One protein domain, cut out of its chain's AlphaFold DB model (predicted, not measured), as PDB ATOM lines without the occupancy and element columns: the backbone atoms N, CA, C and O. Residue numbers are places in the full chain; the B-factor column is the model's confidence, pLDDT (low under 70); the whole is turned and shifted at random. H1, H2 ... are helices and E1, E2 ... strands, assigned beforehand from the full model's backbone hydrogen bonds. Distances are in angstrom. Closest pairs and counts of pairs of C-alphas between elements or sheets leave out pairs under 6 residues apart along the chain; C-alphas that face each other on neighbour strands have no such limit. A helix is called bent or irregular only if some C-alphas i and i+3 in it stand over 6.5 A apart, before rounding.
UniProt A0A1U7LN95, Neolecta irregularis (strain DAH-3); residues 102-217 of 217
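Overview. This is residues 102 to 217 of the 217 residues of a protein of Neolecta irregularis (strain DAH-3) (UniProt A0A1U7LN95). A small helical body is built round two short parallel strands, E1 and E2, with H1 packed by E1, H3 by E2, and H4 and H5 meeting beyond E2. From H5 a long tail, residues 183 to 217, runs away from this body with no named element; it folds back at residues 201 to 206, and residues 210 to 217 stick out. The 116 printed residues hold five named helices and two strands, in the order H1 E1 H2 H3 E2 H4 H5, mostly helix, with under half of the residues in named elements. The whole is loose, radius of gyration of the C-alphas 17.4 A, and elongated, spanning 56 by 33 by 32 A.

Along the chain. H1, residues 106 to 114, begins at C-alpha (81.104, 46.681, 82.304) and is only just irregular, C-alphas 111 and 114 being 6.7 A apart. E1 is residues 121 to 125, H2 126 to 129, H3 133 to 141, 12.4 A long, and E2 145 to 149, 13.4 A. H4, residues 154 to 162, spans 12.4 A; H5, residues 173 to 182, spans 14.5 A and ends at (56.273, 47.498, 67.937).

Arrangement. E1 and E2 are parallel neighbours at 29 degrees, with N 124 and O 147 2.7 A apart, within hydrogen-bond range. E1, H2, H3 and E2 form a strand-helix-strand unit, parallel strands joined through helices, with a right-handed crossover. Residues 102 to 103 pair with E1, and 167 to 168 with E2, both parallel. The closest C-alphas of H3 and E2, Ile 136 and Val 146, are 6.5 A apart. H1 and H3 only just touch, with 3 pairs of C-alphas within 8 A, the closest Leu 114 and Ala 139 at 6.4 A. H4 and H5 touch at His 158 and Val 179, C-alphas 6.8 A apart, at a steep tilt of 56 degrees, the same way. Every O i to N i+4 pair is within hydrogen-bond range in H3, H4 and H5, and 4 of 5 in H1; H2 is too short for such a pair.

Size, cuts and confidence. The C-alphas farthest apart, Asp 153 and Leu 203, are 57.1 A apart. The printed part has no cut, and no link between named elements is long. Mean pLDDT of the printed part is 71.4; residues 102 to 103 and 184 to 217 are under 70.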
ATOM      1  N   ILE A 102      81.580  57.504  79.396       54.28
ATOM      2  CA  ILE A 102      81.182  56.602  78.293       54.28
ATOM      3  C   ILE A 102      82.074  55.342  78.313       54.28
ATOM      4  O   ILE A 102      83.289  55.469  78.192       54.28
ATOM      5  N   SER A 103      81.497  54.137  78.452       64.62
ATOM      6  CA  SER A 103      82.234  52.872  78.639       64.62
ATOM      7  C   SER A 103      82.205  51.914  77.453       64.62
ATOM      8  O   SER A 103      81.156  51.670  76.857       64.62
ATOM      9  N   LEU A 104      83.328  51.220  77.251       75.69
ATOM     10  CA  LEU A 104      83.439  50.002  76.436       75.69
ATOM     11  C   LEU A 104      83.433  48.702  77.269       75.69
ATOM     12  O   LEU A 104      83.519  47.613  76.709       75.69
ATOM     13  N   SER A 105      83.390  48.795  78.603       80.75
ATOM     14  CA  SER A 105      83.558  47.659  79.522       80.75
ATOM     15  C   SER A 105      82.670  47.788  80.760       80.75
ATOM     16  O   SER A 105      82.713  48.795  81.471       80.75
ATOM     17  N   THR A 106      81.905  46.746  81.073       82.19
ATOM     18  CA  THR A 106      81.104  46.681  82.304       82.19
ATOM     19  C   THR A 106      81.989  46.633  83.548       82.19
ATOM     20  O   THR A 106      81.713  47.336  84.512       82.19
ATOM     21  N   THR A 107      83.109  45.904  83.533       84.88
ATOM     22  CA  THR A 107      84.081  45.870  84.644       84.88
ATOM     23  C   THR A 107      84.641  47.254  84.960       84.88
ATOM     24  O   THR A 107      84.655  47.680  86.119       84.88
ATOM     25  N   TYR A 108      85.066  47.992  83.933       82.62
ATOM     26  CA  TYR A 108      85.553  49.357  84.118       82.62
ATOM     27  C   TYR A 108      84.431  50.274  84.624       82.62
ATOM     28  O   TYR A 108      84.618  50.969  85.627       82.62
ATOM     29  N   ALA A 109      83.239  50.184  84.016       83.31
ATOM     30  CA  ALA A 109      82.042  50.912  84.435       83.31
ATOM     31  C   ALA A 109      81.709  50.693  85.923       83.31
ATOM     32  O   ALA A 109      81.560  51.658  86.676       83.31
ATOM     33  N   ARG A 110      81.679  49.430  86.369       87.25
ATOM     34  CA  ARG A 110      81.462  49.040  87.770       87.25
ATOM     35  C   ARG A 110      82.506  49.653  88.696       87.25
ATOM     36  O   ARG A 110      82.163  50.335  89.656       87.25
ATOM     37  N   SER A 111      83.785  49.450  88.387       84.69
ATOM     38  CA  SER A 111      84.878  49.822  89.292       84.69
ATOM     39  C   SER A 111      85.041  51.331  89.505       84.69
ATOM     40  O   SER A 111      85.503  51.748  90.565       84.69
ATOM     41  N   LYS A 112      84.694  52.156  88.511       78.25
ATOM     42  CA  LYS A 112      84.971  53.601  88.537       78.25
ATOM     43  C   LYS A 112      83.727  54.481  88.644       78.25
ATOM     44  O   LYS A 112      83.828  55.568  89.208       78.25
ATOM     45  N   PHE A 113      82.583  54.031  88.123       82.06
ATOM     46  CA  PHE A 113      81.441  54.909  87.832       82.06
ATOM     47  C   PHE A 113      80.144  54.471  88.512       82.06
ATOM     48  O   PHE A 113      79.342  55.304  88.939       82.06
ATOM     49  N   LEU A 114      79.951  53.162  88.681       86.69
ATOM     50  CA  LEU A 114      78.735  52.610  89.271       86.69
ATOM     51  C   LEU A 114      78.508  53.056  90.726       86.69
ATOM     52  O   LEU A 114      77.373  53.267  91.126       86.69
ATOM     53  N   HIS A 115      79.553  53.290  91.516       85.31
ATOM     54  CA  HIS A 115      79.386  53.787  92.891       85.31
ATOM     55  C   HIS A 115      79.598  55.295  93.035       85.31
ATOM     56  O   HIS A 115      79.474  55.838  94.133       85.31
ATOM     57  N   HIS A 116      79.891  56.000  91.943       80.12
ATOM     58  CA  HIS A 116      80.158  57.427  92.008       80.12
ATOM     59  C   HIS A 116      78.858  58.225  92.098       80.12
ATOM     60  O   HIS A 116      77.953  58.064  91.275       80.12
ATOM     61  N   SER A 117      78.763  59.110  93.090       79.88
ATOM     62  CA  SER A 117      77.539  59.860  93.396       79.88
ATOM     63  C   SER A 117      77.167  60.894  92.334       79.88
ATOM     64  O   SER A 117      75.992  61.207  92.182       79.88
ATOM     65  N   GLN A 118      78.147  61.415  91.589       73.94
ATOM     66  CA  GLN A 118      77.898  62.400  90.529       73.94
ATOM     67  C   GLN A 118      77.502  61.760  89.190       73.94
ATOM     68  O   GLN A 118      77.069  62.468  88.287       73.94
ATOM     69  N   VAL A 119      77.628  60.435  89.051       77.19
ATOM     70  CA  VAL A 119      77.217  59.731  87.829       77.19
ATOM     71  C   VAL A 119      75.745  59.389  87.906       77.19
ATOM     72  O   VAL A 119      75.331  58.635  88.783       77.19
ATOM     73  N   GLN A 120      74.971  59.899  86.959       78.81
ATOM     74  CA  GLN A 120      73.538  59.617  86.853       78.81
ATOM     75  C   GLN A 120      73.229  58.626  85.729       78.81
ATOM     76  O   GLN A 120      72.241  57.904  85.809       78.81
ATOM     77  N   SER A 121      74.102  58.537  84.724       84.44
ATOM     78  CA  SER A 121      73.943  57.620  83.603       84.44
ATOM     79  C   SER A 121      75.249  56.921  83.241       84.44
ATOM     80  O   SER A 121      76.342  57.453  83.431       84.44
ATOM     81  N   LEU A 122      75.131  55.730  82.670       87.81
ATOM     82  CA  LEU A 122      76.224  54.938  82.127       87.81
ATOM     83  C   LEU A 122      75.974  54.768  80.630       87.81
ATOM     84  O   LEU A 122      75.033  54.089  80.230       87.81
ATOM     85  N   ASN A 123      76.805  55.405  79.809       88.25
ATOM     86  CA  ASN A 123      76.699  55.342  78.354       88.25
ATOM     87  C   ASN A 123      77.580  54.197  77.835       88.25
ATOM     88  O   ASN A 123      78.801  54.324  77.788       88.25
ATOM     89  N   MET A 124      76.986  53.069  77.473       90.31
ATOM     90  CA  MET A 124      77.676  51.807  77.209       90.31
ATOM     91  C   MET A 124      77.715  51.470  75.717       90.31
ATOM     92  O   MET A 124      76.727  51.616  75.000       90.31
ATOM     93  N   TYR A 125      78.832  50.923  75.249       90.31
ATOM     94  CA  TYR A 125      78.863  50.246  73.957       90.31
ATOM     95  C   TYR A 125      78.009  48.976  74.023       90.31
ATOM     96  O   TYR A 125      78.310  48.079  74.812       90.31
ATOM     97  N   LEU A 126      76.949  48.889  73.216       90.56
ATOM     98  CA  LEU A 126      75.928  47.838  73.341       90.56
ATOM     99  C   LEU A 126      76.502  46.400  73.364       90.56
ATOM    100  O   LEU A 126      76.142  45.649  74.271       90.56
ATOM    101  N   PRO A 127      77.454  45.999  72.493       91.81
ATOM    102  CA  PRO A 127      78.050  44.659  72.557       91.81
ATOM    103  C   PRO A 127      78.732  44.320  73.888       91.81
ATOM    104  O   PRO A 127      78.803  43.149  74.254       91.81
ATOM    105  N   SER A 128      79.210  45.319  74.639       92.12
ATOM    106  CA  SER A 128      79.814  45.090  75.961       92.12
ATOM    107  C   SER A 128      78.808  44.614  77.014       92.12
ATOM    108  O   SER A 128      79.219  44.175  78.084       92.12
ATOM    109  N   LEU A 129      77.505  44.683  76.715       92.12
ATOM    110  CA  LEU A 129      76.424  44.218  77.582       92.12
ATOM    111  C   LEU A 129      76.016  42.760  77.316       92.12
ATOM    112  O   LEU A 129      75.097  42.250  77.959       92.12
ATOM    113  N   TYR A 130      76.682  42.069  76.387       90.44
ATOM    114  CA  TYR A 130      76.383  40.668  76.107       90.44
ATOM    115  C   TYR A 130      76.614  39.807  77.359       90.44
ATOM    116  O   TYR A 130      77.699  39.821  77.930       90.44
ATOM    117  N   ASN A 131      75.585  39.067  77.788       90.44
ATOM    118  CA  ASN A 131      75.547  38.310  79.050       90.44
ATOM    119  C   ASN A 131      75.745  39.141  80.336       90.44
ATOM    120  O   ASN A 131      75.994  38.582  81.402       90.44
ATOM    121  N   GLU A 132      75.563  40.459  80.278       92.62
ATOM    122  CA  GLU A 132      75.770  41.374  81.406       92.62
ATOM    123  C   GLU A 132      74.459  42.046  81.854       92.62
ATOM    124  O   GLU A 132      74.465  43.138  82.413       92.62
ATOM    125  N   ASN A 133      73.306  41.389  81.687       89.75
ATOM    126  CA  ASN A 133      72.011  41.928  82.141       89.75
ATOM    127  C   ASN A 133      71.992  42.238  83.654       89.75
ATOM    128  O   ASN A 133      71.213  43.071  84.116       89.75
ATOM    129  N   SER A 134      72.850  41.577  84.441       93.44
ATOM    130  CA  SER A 134      73.051  41.880  85.862       93.44
ATOM    131  C   SER A 134      73.615  43.284  86.084       93.44
ATOM    132  O   SER A 134      73.175  43.951  87.011       93.44
ATOM    133  N   PHE A 135      74.521  43.759  85.220       94.56
ATOM    134  CA  PHE A 135      75.063  45.120  85.265       94.56
ATOM    135  C   PHE A 135      73.959  46.167  85.126       94.56
ATOM    136  O   PHE A 135      73.929  47.139  85.874       94.56
ATOM    137  N   ILE A 136      73.047  45.954  84.175       92.81
ATOM    138  CA  ILE A 136      71.944  46.877  83.895       92.81
ATOM    139  C   ILE A 136      71.052  46.992  85.132       92.81
ATOM    140  O   ILE A 136      70.829  48.088  85.643       92.81
ATOM    141  N   LYS A 137      70.636  45.846  85.682       93.88
ATOM    142  CA  LYS A 137      69.814  45.791  86.898       93.88
ATOM    143  C   LYS A 137      70.515  46.399  88.108       93.88
ATOM    144  O   LYS A 137      69.873  47.074  88.904       93.88
ATOM    145  N   GLU A 138      71.814  46.160  88.258       94.88
ATOM    146  CA  GLU A 138      72.635  46.725  89.330       94.88
ATOM    147  C   GLU A 138      72.700  48.256  89.230       94.88
ATOM    148  O   GLU A 138      72.414  48.949  90.205       94.88
ATOM    149  N   ALA A 139      72.980  48.797  88.041       91.50
ATOM    150  CA  ALA A 139      72.971  50.235  87.785       91.50
ATOM    151  C   ALA A 139      71.606  50.870  88.081       91.50
ATOM    152  O   ALA A 139      71.534  51.871  88.798       91.50
ATOM    153  N   GLN A 140      70.527  50.253  87.602       91.25
ATOM    154  CA  GLN A 140      69.158  50.725  87.814       91.25
ATOM    155  C   GLN A 140      68.735  50.647  89.285       91.25
ATOM    156  O   GLN A 140      68.130  51.587  89.800       91.25
ATOM    157  N   ALA A 141      69.118  49.589  90.008       91.88
ATOM    158  CA  ALA A 141      68.894  49.476  91.451       91.88
ATOM    159  C   ALA A 141      69.616  50.579  92.244       91.88
ATOM    160  O   ALA A 141      69.180  50.957  93.331       91.88
ATOM    161  N   MET A 142      70.693  51.131  91.685       89.50
ATOM    162  CA  MET A 142      71.414  52.285  92.221       89.50
ATOM    163  C   MET A 142      70.877  53.636  91.725       89.50
ATOM    164  O   MET A 142      71.486  54.674  91.990       89.50
ATOM    165  N   GLY A 143      69.748  53.643  91.011       86.75
ATOM    166  CA  GLY A 143      69.121  54.847  90.472       86.75
ATOM    167  C   GLY A 143      69.871  55.465  89.292       86.75
ATOM    168  O   GLY A 143      69.683  56.651  89.023       86.75
ATOM    169  N   LYS A 144      70.733  54.701  88.609       86.31
ATOM    170  CA  LYS A 144      71.424  55.142  87.393       86.31
ATOM    171  C   LYS A 144      70.710  54.637  86.152       86.31
ATOM    172  O   LYS A 144      70.225  53.510  86.139       86.31
ATOM    173  N   THR A 145      70.732  55.433  85.093       88.56
ATOM    174  CA  THR A 145      70.255  55.006  83.774       88.56
ATOM    175  C   THR A 145      71.385  54.370  82.966       88.56
ATOM    176  O   THR A 145      72.538  54.793  83.053       88.56
ATOM    177  N   VAL A 146      71.075  53.392  82.125       89.56
ATOM    178  CA  VAL A 146      72.010  52.787  81.170       89.56
ATOM    179  C   VAL A 146      71.580  53.160  79.756       89.56
ATOM    180  O   VAL A 146      70.547  52.706  79.278       89.56
ATOM    181  N   LEU A 147      72.374  53.988  79.079       91.06
ATOM    182  CA  LEU A 147      72.164  54.339  77.673       91.06
ATOM    183  C   LEU A 147      73.141  53.548  76.808       91.06
ATOM    184  O   LEU A 147      74.257  53.276  77.247       91.06
ATOM    185  N   VAL A 148      72.770  53.214  75.574       91.31
ATOM    186  CA  VAL A 148      73.651  52.491  74.648       91.31
ATOM    187  C   VAL A 148      73.877  53.217  73.337       91.31
ATOM    188  O   VAL A 148      72.988  53.892  72.828       91.31
ATOM    189  N   TRP A 149      75.073  53.061  72.776       90.38
ATOM    190  CA  TRP A 149      75.495  53.709  71.534       90.38
ATOM    191  C   TRP A 149      76.417  52.802  70.700       90.38
ATOM    192  O   TRP A 149      76.974  51.827  71.209       90.38
ATOM    193  N   THR A 150      76.642  53.097  69.417       92.00
ATOM    194  CA  THR A 150      75.655  53.697  68.499       92.00
ATOM    195  C   THR A 150      74.875  52.536  67.898       92.00
ATOM    196  O   THR A 150      75.476  51.635  67.313       92.00
ATOM    197  N   VAL A 151      73.555  52.519  68.056       90.62
ATOM    198  CA  VAL A 151      72.723  51.375  67.663       90.62
ATOM    199  C   VAL A 151      71.909  51.743  66.433       90.62
ATOM    200  O   VAL A 151      70.928  52.477  66.510       90.62
ATOM    201  N   ASN A 152      72.337  51.246  65.277       91.06
ATOM    202  CA  ASN A 152      71.733  51.574  63.982       91.06
ATOM    203  C   ASN A 152      70.992  50.388  63.347       91.06
ATOM    204  O   ASN A 152      70.128  50.572  62.481       91.06
ATOM    205  N   ASP A 153      71.328  49.173  63.774       93.75
ATOM    206  CA  ASP A 153      70.711  47.947  63.297       93.75
ATOM    207  C   ASP A 153      69.424  47.620  64.073       93.75
ATOM    208  O   ASP A 153      69.332  47.882  65.270       93.75
ATOM    209  N   GLU A 154      68.421  47.093  63.372       93.75
ATOM    210  CA  GLU A 154      67.076  46.858  63.916       93.75
ATOM    211  C   GLU A 154      67.078  45.702  64.934       93.75
ATOM    212  O   GLU A 154      66.493  45.832  66.010       93.75
ATOM    213  N   ASP A 155      67.838  44.632  64.671       91.56
ATOM    214  CA  ASP A 155      67.976  43.501  65.594       91.56
ATOM    215  C   ASP A 155      68.685  43.940  66.879       91.56
ATOM    216  O   ASP A 155      68.288  43.578  67.988       91.56
ATOM    217  N   TRP A 156      69.703  44.794  66.746       92.50
ATOM    218  CA  TRP A 156      70.398  45.372  67.896       92.50
ATOM    219  C   TRP A 156      69.520  46.349  68.679       92.50
ATOM    220  O   TRP A 156      69.619  46.392  69.906       92.50
ATOM    221  N   MET A 157      68.644  47.109  68.012       91.56
ATOM    222  CA  MET A 157      67.640  47.925  68.698       91.56
ATOM    223  C   MET A 157      66.709  47.032  69.515       91.56
ATOM    224  O   MET A 157      66.568  47.271  70.712       91.56
ATOM    225  N   HIS A 158      66.135  45.979  68.920       90.38
ATOM    226  CA  HIS A 158      65.279  45.033  69.640       90.38
ATOM    227  C   HIS A 158      66.001  44.385  70.822       90.38
ATOM    228  O   HIS A 158      65.427  44.328  71.908       90.38
ATOM    229  N   TRP A 159      67.253  43.958  70.637       92.19
ATOM    230  CA  TRP A 159      68.056  43.384  71.711       92.19
ATOM    231  C   TRP A 159      68.291  44.379  72.849       92.19
ATOM    232  O   TRP A 159      68.125  44.021  74.013       92.19
ATOM    233  N   ALA A 160      68.603  45.640  72.531       90.81
ATOM    234  CA  ALA A 160      68.738  46.699  73.527       90.81
ATOM    235  C   ALA A 160      67.451  46.862  74.357       90.81
ATOM    236  O   ALA A 160      67.523  46.990  75.581       90.81
ATOM    237  N   LEU A 161      66.279  46.789  73.713       88.06
ATOM    238  CA  LEU A 161      64.993  46.824  74.419       88.06
ATOM    239  C   LEU A 161      64.813  45.602  75.325       88.06
ATOM    240  O   LEU A 161      64.379  45.739  76.466       88.06
ATOM    241  N   ASP A 162      65.159  44.414  74.834       89.44
ATOM    242  CA  ASP A 162      64.949  43.150  75.547       89.44
ATOM    243  C   ASP A 162      65.836  43.012  76.790       89.44
ATOM    244  O   ASP A 162      65.415  42.432  77.794       89.44
ATOM    245  N   ILE A 163      67.050  43.571  76.763       90.44
ATOM    246  CA  ILE A 163      67.934  43.611  77.939       90.44
ATOM    247  C   ILE A 163      67.595  44.757  78.907       90.44
ATOM    248  O   ILE A 163      68.190  44.835  79.982       90.44
ATOM    249  N   GLY A 164      66.625  45.610  78.559       89.31
ATOM    250  CA  GLY A 164      66.070  46.635  79.441       89.31
ATOM    251  C   GLY A 164      66.972  47.850  79.647       89.31
ATOM    252  O   GLY A 164      67.020  48.376  80.758       89.31
ATOM    253  N   VAL A 165      67.707  48.281  78.614       88.50
ATOM    254  CA  VAL A 165      68.439  49.561  78.675       88.50
ATOM    255  C   VAL A 165      67.462  50.731  78.766       88.50
ATOM    256  O   VAL A 165      66.357  50.685  78.227       88.50
ATOM    257  N   ASP A 166      67.893  51.815  79.399       87.62
ATOM    258  CA  ASP A 166      67.074  53.012  79.579       87.62
ATOM    259  C   ASP A 166      67.065  53.905  78.340       87.62
ATOM    260  O   ASP A 166      66.193  54.756  78.231       87.62
ATOM    261  N   GLY A 167      68.003  53.732  77.400       87.44
ATOM    262  CA  GLY A 167      67.980  54.493  76.160       87.44
ATOM    263  C   GLY A 167      68.949  54.064  75.075       87.44
ATOM    264  O   GLY A 167      69.958  53.415  75.329       87.44
ATOM    265  N   VAL A 168      68.632  54.468  73.846       89.62
ATOM    266  CA  VAL A 168      69.368  54.114  72.631       89.62
ATOM    267  C   VAL A 168      69.785  55.382  71.890       89.62
ATOM    268  O   VAL A 168      68.953  56.222  71.557       89.62
ATOM    269  N   ILE A 169      71.080  55.501  71.611       91.56
ATOM    270  CA  ILE A 169      71.678  56.548  70.785       91.56
ATOM    271  C   ILE A 169      71.863  55.965  69.381       91.56
ATOM    272  O   ILE A 169      72.574  54.972  69.199       91.56
ATOM    273  N   SER A 170      71.197  56.569  68.398       92.62
ATOM    274  CA  SER A 170      71.112  56.078  67.021       92.62
ATOM    275  C   SER A 170      71.209  57.224  66.021       92.62
ATOM    276  O   SER A 170      70.678  58.308  66.263       92.62
ATOM    277  N   ASP A 171      71.792  56.948  64.857       92.31
ATOM    278  CA  ASP A 171      71.735  57.845  63.699       92.31
ATOM    279  C   ASP A 171      70.347  57.822  63.022       92.31
ATOM    280  O   ASP A 171      70.042  58.669  62.180       92.31
ATOM    281  N   TYR A 172      69.486  56.861  63.388       91.69
ATOM    282  CA  TYR A 172      68.169  56.637  62.793       91.69
ATOM    283  C   TYR A 172      67.048  56.745  63.846       91.69
ATOM    284  O   TYR A 172      66.441  55.734  64.222       91.69
ATOM    285  N   PRO A 173      66.708  57.962  64.318       86.38
ATOM    286  CA  PRO A 173      65.702  58.151  65.366       86.38
ATOM    287  C   PRO A 173      64.313  57.646  64.953       86.38
ATOM    288  O   PRO A 173      63.649  56.979  65.738       86.38
ATOM    289  N   ASN A 174      63.893  57.857  63.701       89.00
ATOM    290  CA  ASN A 174      62.597  57.361  63.212       89.00
ATOM    291  C   ASN A 174      62.521  55.825  63.211       89.00
ATOM    292  O   ASN A 174      61.484  55.256  63.550       89.00
ATOM    293  N   LYS A 175      63.630  55.156  62.865       89.56
ATOM    294  CA  LYS A 175      63.748  53.692  62.919       89.56
ATOM    295  C   LYS A 175      63.666  53.202  64.366       89.56
ATOM    296  O   LYS A 175      62.889  52.302  64.663       89.56
ATOM    297  N   THR A 176      64.377  53.876  65.269       87.25
ATOM    298  CA  THR A 176      64.339  53.597  66.713       87.25
ATOM    299  C   THR A 176      62.917  53.727  67.270       87.25
ATOM    300  O   THR A 176      62.443  52.836  67.968       87.25
ATOM    301  N   MET A 177      62.193  54.794  66.909       86.69
ATOM    302  CA  MET A 177      60.807  54.998  67.342       86.69
ATOM    303  C   MET A 177      59.868  53.907  66.830       86.69
ATOM    304  O   MET A 177      59.036  53.420  67.590       86.69
ATOM    305  N   LYS A 178      60.016  53.487  65.568       91.06
ATOM    306  CA  LYS A 178      59.236  52.376  65.006       91.06
ATOM    307  C   LYS A 178      59.425  51.096  65.830       91.06
ATOM    308  O   LYS A 178      58.436  50.522  66.273       91.06
ATOM    309  N   VAL A 179      60.674  50.726  66.123       87.75
ATOM    310  CA  VAL A 179      61.015  49.545  66.939       87.75
ATOM    311  C   VAL A 179      60.429  49.633  68.356       87.75
ATOM    312  O   VAL A 179      59.901  48.649  68.873       87.75
ATOM    313  N   ILE A 180      60.456  50.814  68.984       82.19
ATOM    314  CA  ILE A 180      59.832  51.037  70.302       82.19
ATOM    315  C   ILE A 180      58.308  50.841  70.236       82.19
ATOM    316  O   ILE A 180      57.725  50.223  71.127       82.19
ATOM    317  N   HIS A 181      57.651  51.334  69.183       84.94
ATOM    318  CA  HIS A 181      56.201  51.212  69.016       84.94
ATOM    319  C   HIS A 181      55.724  49.783  68.719       84.94
ATOM    320  O   HIS A 181      54.573  49.469  69.011       84.94
ATOM    321  N   GLU A 182      56.582  48.914  68.183       85.88
ATOM    322  CA  GLU A 182      56.273  47.498  67.937       85.88
ATOM    323  C   GLU A 182      56.210  46.662  69.227       85.88
ATOM    324  O   GLU A 182      55.534  45.633  69.261       85.88
ATOM    325  N   LYS A 183      56.862  47.111  70.310       72.12
ATOM    326  CA  LYS A 183      56.850  46.459  71.632       72.12
ATOM    327  C   LYS A 183      56.234  47.374  72.713       72.12
ATOM    328  O   LYS A 183      56.923  47.772  73.654       72.12
ATOM    329  N   PRO A 184      54.933  47.718  72.638       55.50
ATOM    330  CA  PRO A 184      54.296  48.551  73.654       55.50
ATOM    331  C   PRO A 184      54.273  47.815  75.005       55.50
ATOM    332  O   PRO A 184      53.659  46.761  75.140       55.50
ATOM    333  N   GLY A 185      54.962  48.369  76.006       54.28
ATOM    334  CA  GLY A 185      55.056  47.809  77.363       54.28
ATOM    335  C   GLY A 185      56.476  47.492  77.841       54.28
ATOM    336  O   GLY A 185      56.672  47.341  79.044       54.28
ATOM    337  N   SER A 186      57.475  47.466  76.951       50.88
ATOM    338  CA  SER A 186      58.893  47.324  77.331       50.88
ATOM    339  C   SER A 186      59.558  48.644  77.751       50.88
ATOM    340  O   SER A 186      60.724  48.639  78.131       50.88
ATOM    341  N   PHE A 187      58.827  49.767  77.726       51.06
ATOM    342  CA  PHE A 187      59.366  51.099  78.009       51.06
ATOM    343  C   PHE A 187      58.597  51.868  79.083       51.06
ATOM    344  O   PHE A 187      57.392  52.087  78.972       51.06
ATOM    345  N   HIS A 188      59.338  52.376  80.070       41.38
ATOM    346  CA  HIS A 188      58.971  53.528  80.894       41.38
ATOM    347  C   HIS A 188      60.112  54.547  80.816       41.38
ATOM    348  O   HIS A 188      61.054  54.506  81.601       41.38
ATOM    349  N   TRP A 189      60.033  55.483  79.870       43.50
ATOM    350  CA  TRP A 189      60.903  56.655  79.902       43.50
ATOM    351  C   TRP A 189      60.414  57.599  80.997       43.50
ATOM    352  O   TRP A 189      59.502  58.398  80.795       43.50
ATOM    353  N   SER A 190      61.031  57.529  82.170       35.47
ATOM    354  CA  SER A 190      61.062  58.673  83.070       35.47
ATOM    355  C   SER A 190      62.512  58.993  83.385       35.47
ATOM    356  O   SER A 190      63.112  58.356  84.248       35.47
ATOM    357  N   PHE A 191      63.064  60.008  82.721       38.81
ATOM    358  CA  PHE A 191      64.163  60.762  83.316       38.81
ATOM    359  C   PHE A 191      63.617  61.330  84.632       38.81
ATOM    360  O   PHE A 191      62.767  62.218  84.629       38.81
ATOM    361  N   GLY A 192      63.994  60.714  85.754       40.06
ATOM    362  CA  GLY A 192      63.632  61.167  87.093       40.06
ATOM    363  C   GLY A 192      62.129  61.312  87.367       40.06
ATOM    364  O   GLY A 192      61.651  62.408  87.641       40.06
ATOM    365  N   LYS A 193      61.390  60.202  87.448       32.78
ATOM    366  CA  LYS A 193      60.311  60.087  88.448       32.78
ATOM    367  C   LYS A 193      60.635  58.987  89.453       32.78
ATOM    368  O   LYS A 193      59.827  58.102  89.691       32.78
ATOM    369  N   MET A 194      61.802  59.059  90.090       31.00
ATOM    370  CA  MET A 194      62.008  58.330  91.342       31.00
ATOM    371  C   MET A 194      61.989  59.311  92.512       31.00
ATOM    372  O   MET A 194      63.009  59.657  93.095       31.00
ATOM    373  N   VAL A 195      60.779  59.761  92.855       29.53
ATOM    374  CA  VAL A 195      60.483  60.172  94.228       29.53
ATOM    375  C   VAL A 195      60.281  58.877  95.005       29.53
ATOM    376  O   VAL A 195      59.197  58.300  94.988       29.53
ATOM    377  N   MET A 196      61.327  58.386  95.667       25.58
ATOM    378  CA  MET A 196      61.150  57.366  96.696       25.58
ATOM    379  C   MET A 196      60.836  58.098  98.008       25.58
ATOM    380  O   MET A 196      61.729  58.610  98.678       25.58
ATOM    381  N   MET A 197      59.548  58.216  98.351       23.73
ATOM    382  CA  MET A 197      59.137  58.640  99.692       23.73
ATOM    383  C   MET A 197      59.424  57.496 100.665       23.73
ATOM    384  O   MET A 197      58.729  56.484 100.658       23.73
ATOM    385  N   TRP A 198      60.419  57.669 101.531       24.14
ATOM    386  CA  TRP A 198      60.551  56.859 102.738       24.14
ATOM    387  C   TRP A 198      59.968  57.653 103.907       24.14
ATOM    388  O   TRP A 198      60.538  58.655 104.337       24.14
ATOM    389  N   THR A 199      58.803  57.249 104.416       29.69
ATOM    390  CA  THR A 199      58.242  57.818 105.649       29.69
ATOM    391  C   THR A 199      58.661  56.959 106.836       29.69
ATOM    392  O   THR A 199      58.017  55.958 107.140       29.69
ATOM    393  N   GLY A 200      59.732  57.359 107.524       30.03
ATOM    394  CA  GLY A 200      60.089  56.841 108.846       30.03
ATOM    395  C   GLY A 200      59.752  57.867 109.930       30.03
ATOM    396  O   GLY A 200      60.144  59.028 109.826       30.03
ATOM    397  N   LYS A 201      59.015  57.460 110.970       27.78
ATOM    398  CA  LYS A 201      58.778  58.289 112.164       27.78
ATOM    399  C   LYS A 201      59.951  58.130 113.130       27.78
ATOM    400  O   LYS A 201      60.179  57.032 113.626       27.78
ATOM    401  N   ILE A 202      60.619  59.230 113.469       30.81
ATOM    402  CA  ILE A 202      61.495  59.311 114.644       30.81
ATOM    403  C   ILE A 202      60.926  60.417 115.538       30.81
ATOM    404  O   ILE A 202      60.716  61.540 115.088       30.81
ATOM    405  N   LEU A 203      60.614  60.079 116.795       32.38
ATOM    406  CA  LEU A 203      60.101  61.008 117.819       32.38
ATOM    407  C   LEU A 203      58.823  61.775 117.417       32.38
ATOM    408  O   LEU A 203      58.686  62.970 117.664       32.38
ATOM    409  N   GLY A 204      57.873  61.094 116.770       37.81
ATOM    410  CA  GLY A 204      56.559  61.674 116.459       37.81
ATOM    411  C   GLY A 204      56.555  62.759 115.373       37.81
ATOM    412  O   GLY A 204      55.491  63.298 115.075       37.81
ATOM    413  N   ARG A 205      57.695  63.046 114.734       24.88
ATOM    414  CA  ARG A 205      57.796  63.935 113.569       24.88
ATOM    415  C   ARG A 205      58.192  63.141 112.325       24.88
ATOM    416  O   ARG A 205      58.997  62.213 112.388       24.88
ATOM    417  N   ILE A 206      57.597  63.504 111.188       30.22
ATOM    418  CA  ILE A 206      58.060  63.067 109.867       30.22
ATOM    419  C   ILE A 206      59.375  63.806 109.616       30.22
ATOM    420  O   ILE A 206      59.385  65.032 109.545       30.22
ATOM    421  N   VAL A 207      60.481  63.072 109.524       23.62
ATOM    422  CA  VAL A 207      61.795  63.634 109.198       23.62
ATOM    423  C   VAL A 207      62.089  63.301 107.737       23.62
ATOM    424  O   VAL A 207      62.348  62.149 107.408       23.62
ATOM    425  N   MET A 208      62.020  64.304 106.855       27.27
ATOM    426  CA  MET A 208      62.559  64.214 105.494       27.27
ATOM    427  C   MET A 208      64.018  64.674 105.523       27.27
ATOM    428  O   MET A 208      64.299  65.830 105.842       27.27
ATOM    429  N   THR A 209      64.957  63.784 105.212       25.61
ATOM    430  CA  THR A 209      66.378  64.136 105.094       25.61
ATOM    431  C   THR A 209      66.701  64.517 103.653       25.61
ATOM    432  O   THR A 209      66.670  63.679 102.755       25.61
ATOM    433  N   TRP A 210      67.010  65.793 103.449       25.75
ATOM    434  CA  TRP A 210      67.391  66.395 102.177       25.75
ATOM    435  C   TRP A 210      68.835  66.022 101.793       25.75
ATOM    436  O   TRP A 210      69.743  66.166 102.608       25.75
ATOM    437  N   ARG A 211      69.080  65.619 100.540       25.33
ATOM    438  CA  ARG A 211      70.387  65.792  99.878       25.33
ATOM    439  C   ARG A 211      70.165  66.711  98.681       25.33
ATOM    440  O   ARG A 211      69.629  66.300  97.662       25.33
ATOM    441  N   VAL A 212      70.473  67.985  98.885       30.33
ATOM    442  CA  VAL A 212      70.241  69.097  97.958       30.33
ATOM    443  C   VAL A 212      71.365  69.157  96.917       30.33
ATOM    444  O   VAL A 212      72.529  69.048  97.288       30.33
ATOM    445  N   TRP A 213      71.029  69.443  95.655       31.22
ATOM    446  CA  TRP A 213      71.622  70.613  94.997       31.22
ATOM    447  C   TRP A 213      70.498  71.554  94.539       31.22
ATOM    448  O   TRP A 213      69.678  71.224  93.692       31.22
ATOM    449  N   LYS A 214      70.480  72.705  95.203       23.89
ATOM    450  CA  LYS A 214      69.906  74.019  94.934       23.89
ATOM    451  C   LYS A 214      70.865  74.917  95.716       23.89
ATOM    452  O   LYS A 214      71.098  74.624  96.892       23.89
ATOM    453  N   TRP A 215      71.490  75.911  95.096       27.31
ATOM    454  CA  TRP A 215      72.276  76.890  95.857       27.31
ATOM    455  C   TRP A 215      71.408  78.093  96.228       27.31
ATOM    456  O   TRP A 215      70.516  78.486  95.480       27.31
ATOM    457  N   SER A 216      71.633  78.582  97.446       29.41
ATOM    458  CA  SER A 216      70.842  79.571  98.184       29.41
ATOM    459  C   SER A 216      71.074  81.018  97.717       29.41
ATOM    460  O   SER A 216      72.066  81.291  97.043       29.41
ATOM    461  N   ILE A 217      70.216  81.943  98.173       32.25
ATOM    462  CA  ILE A 217      70.678  83.274  98.623       32.25
ATOM    463  C   ILE A 217      71.123  83.117 100.078       32.25
ATOM    464  O   ILE A 217      70.397  82.398 100.808       32.25
TER     465      ILE A 217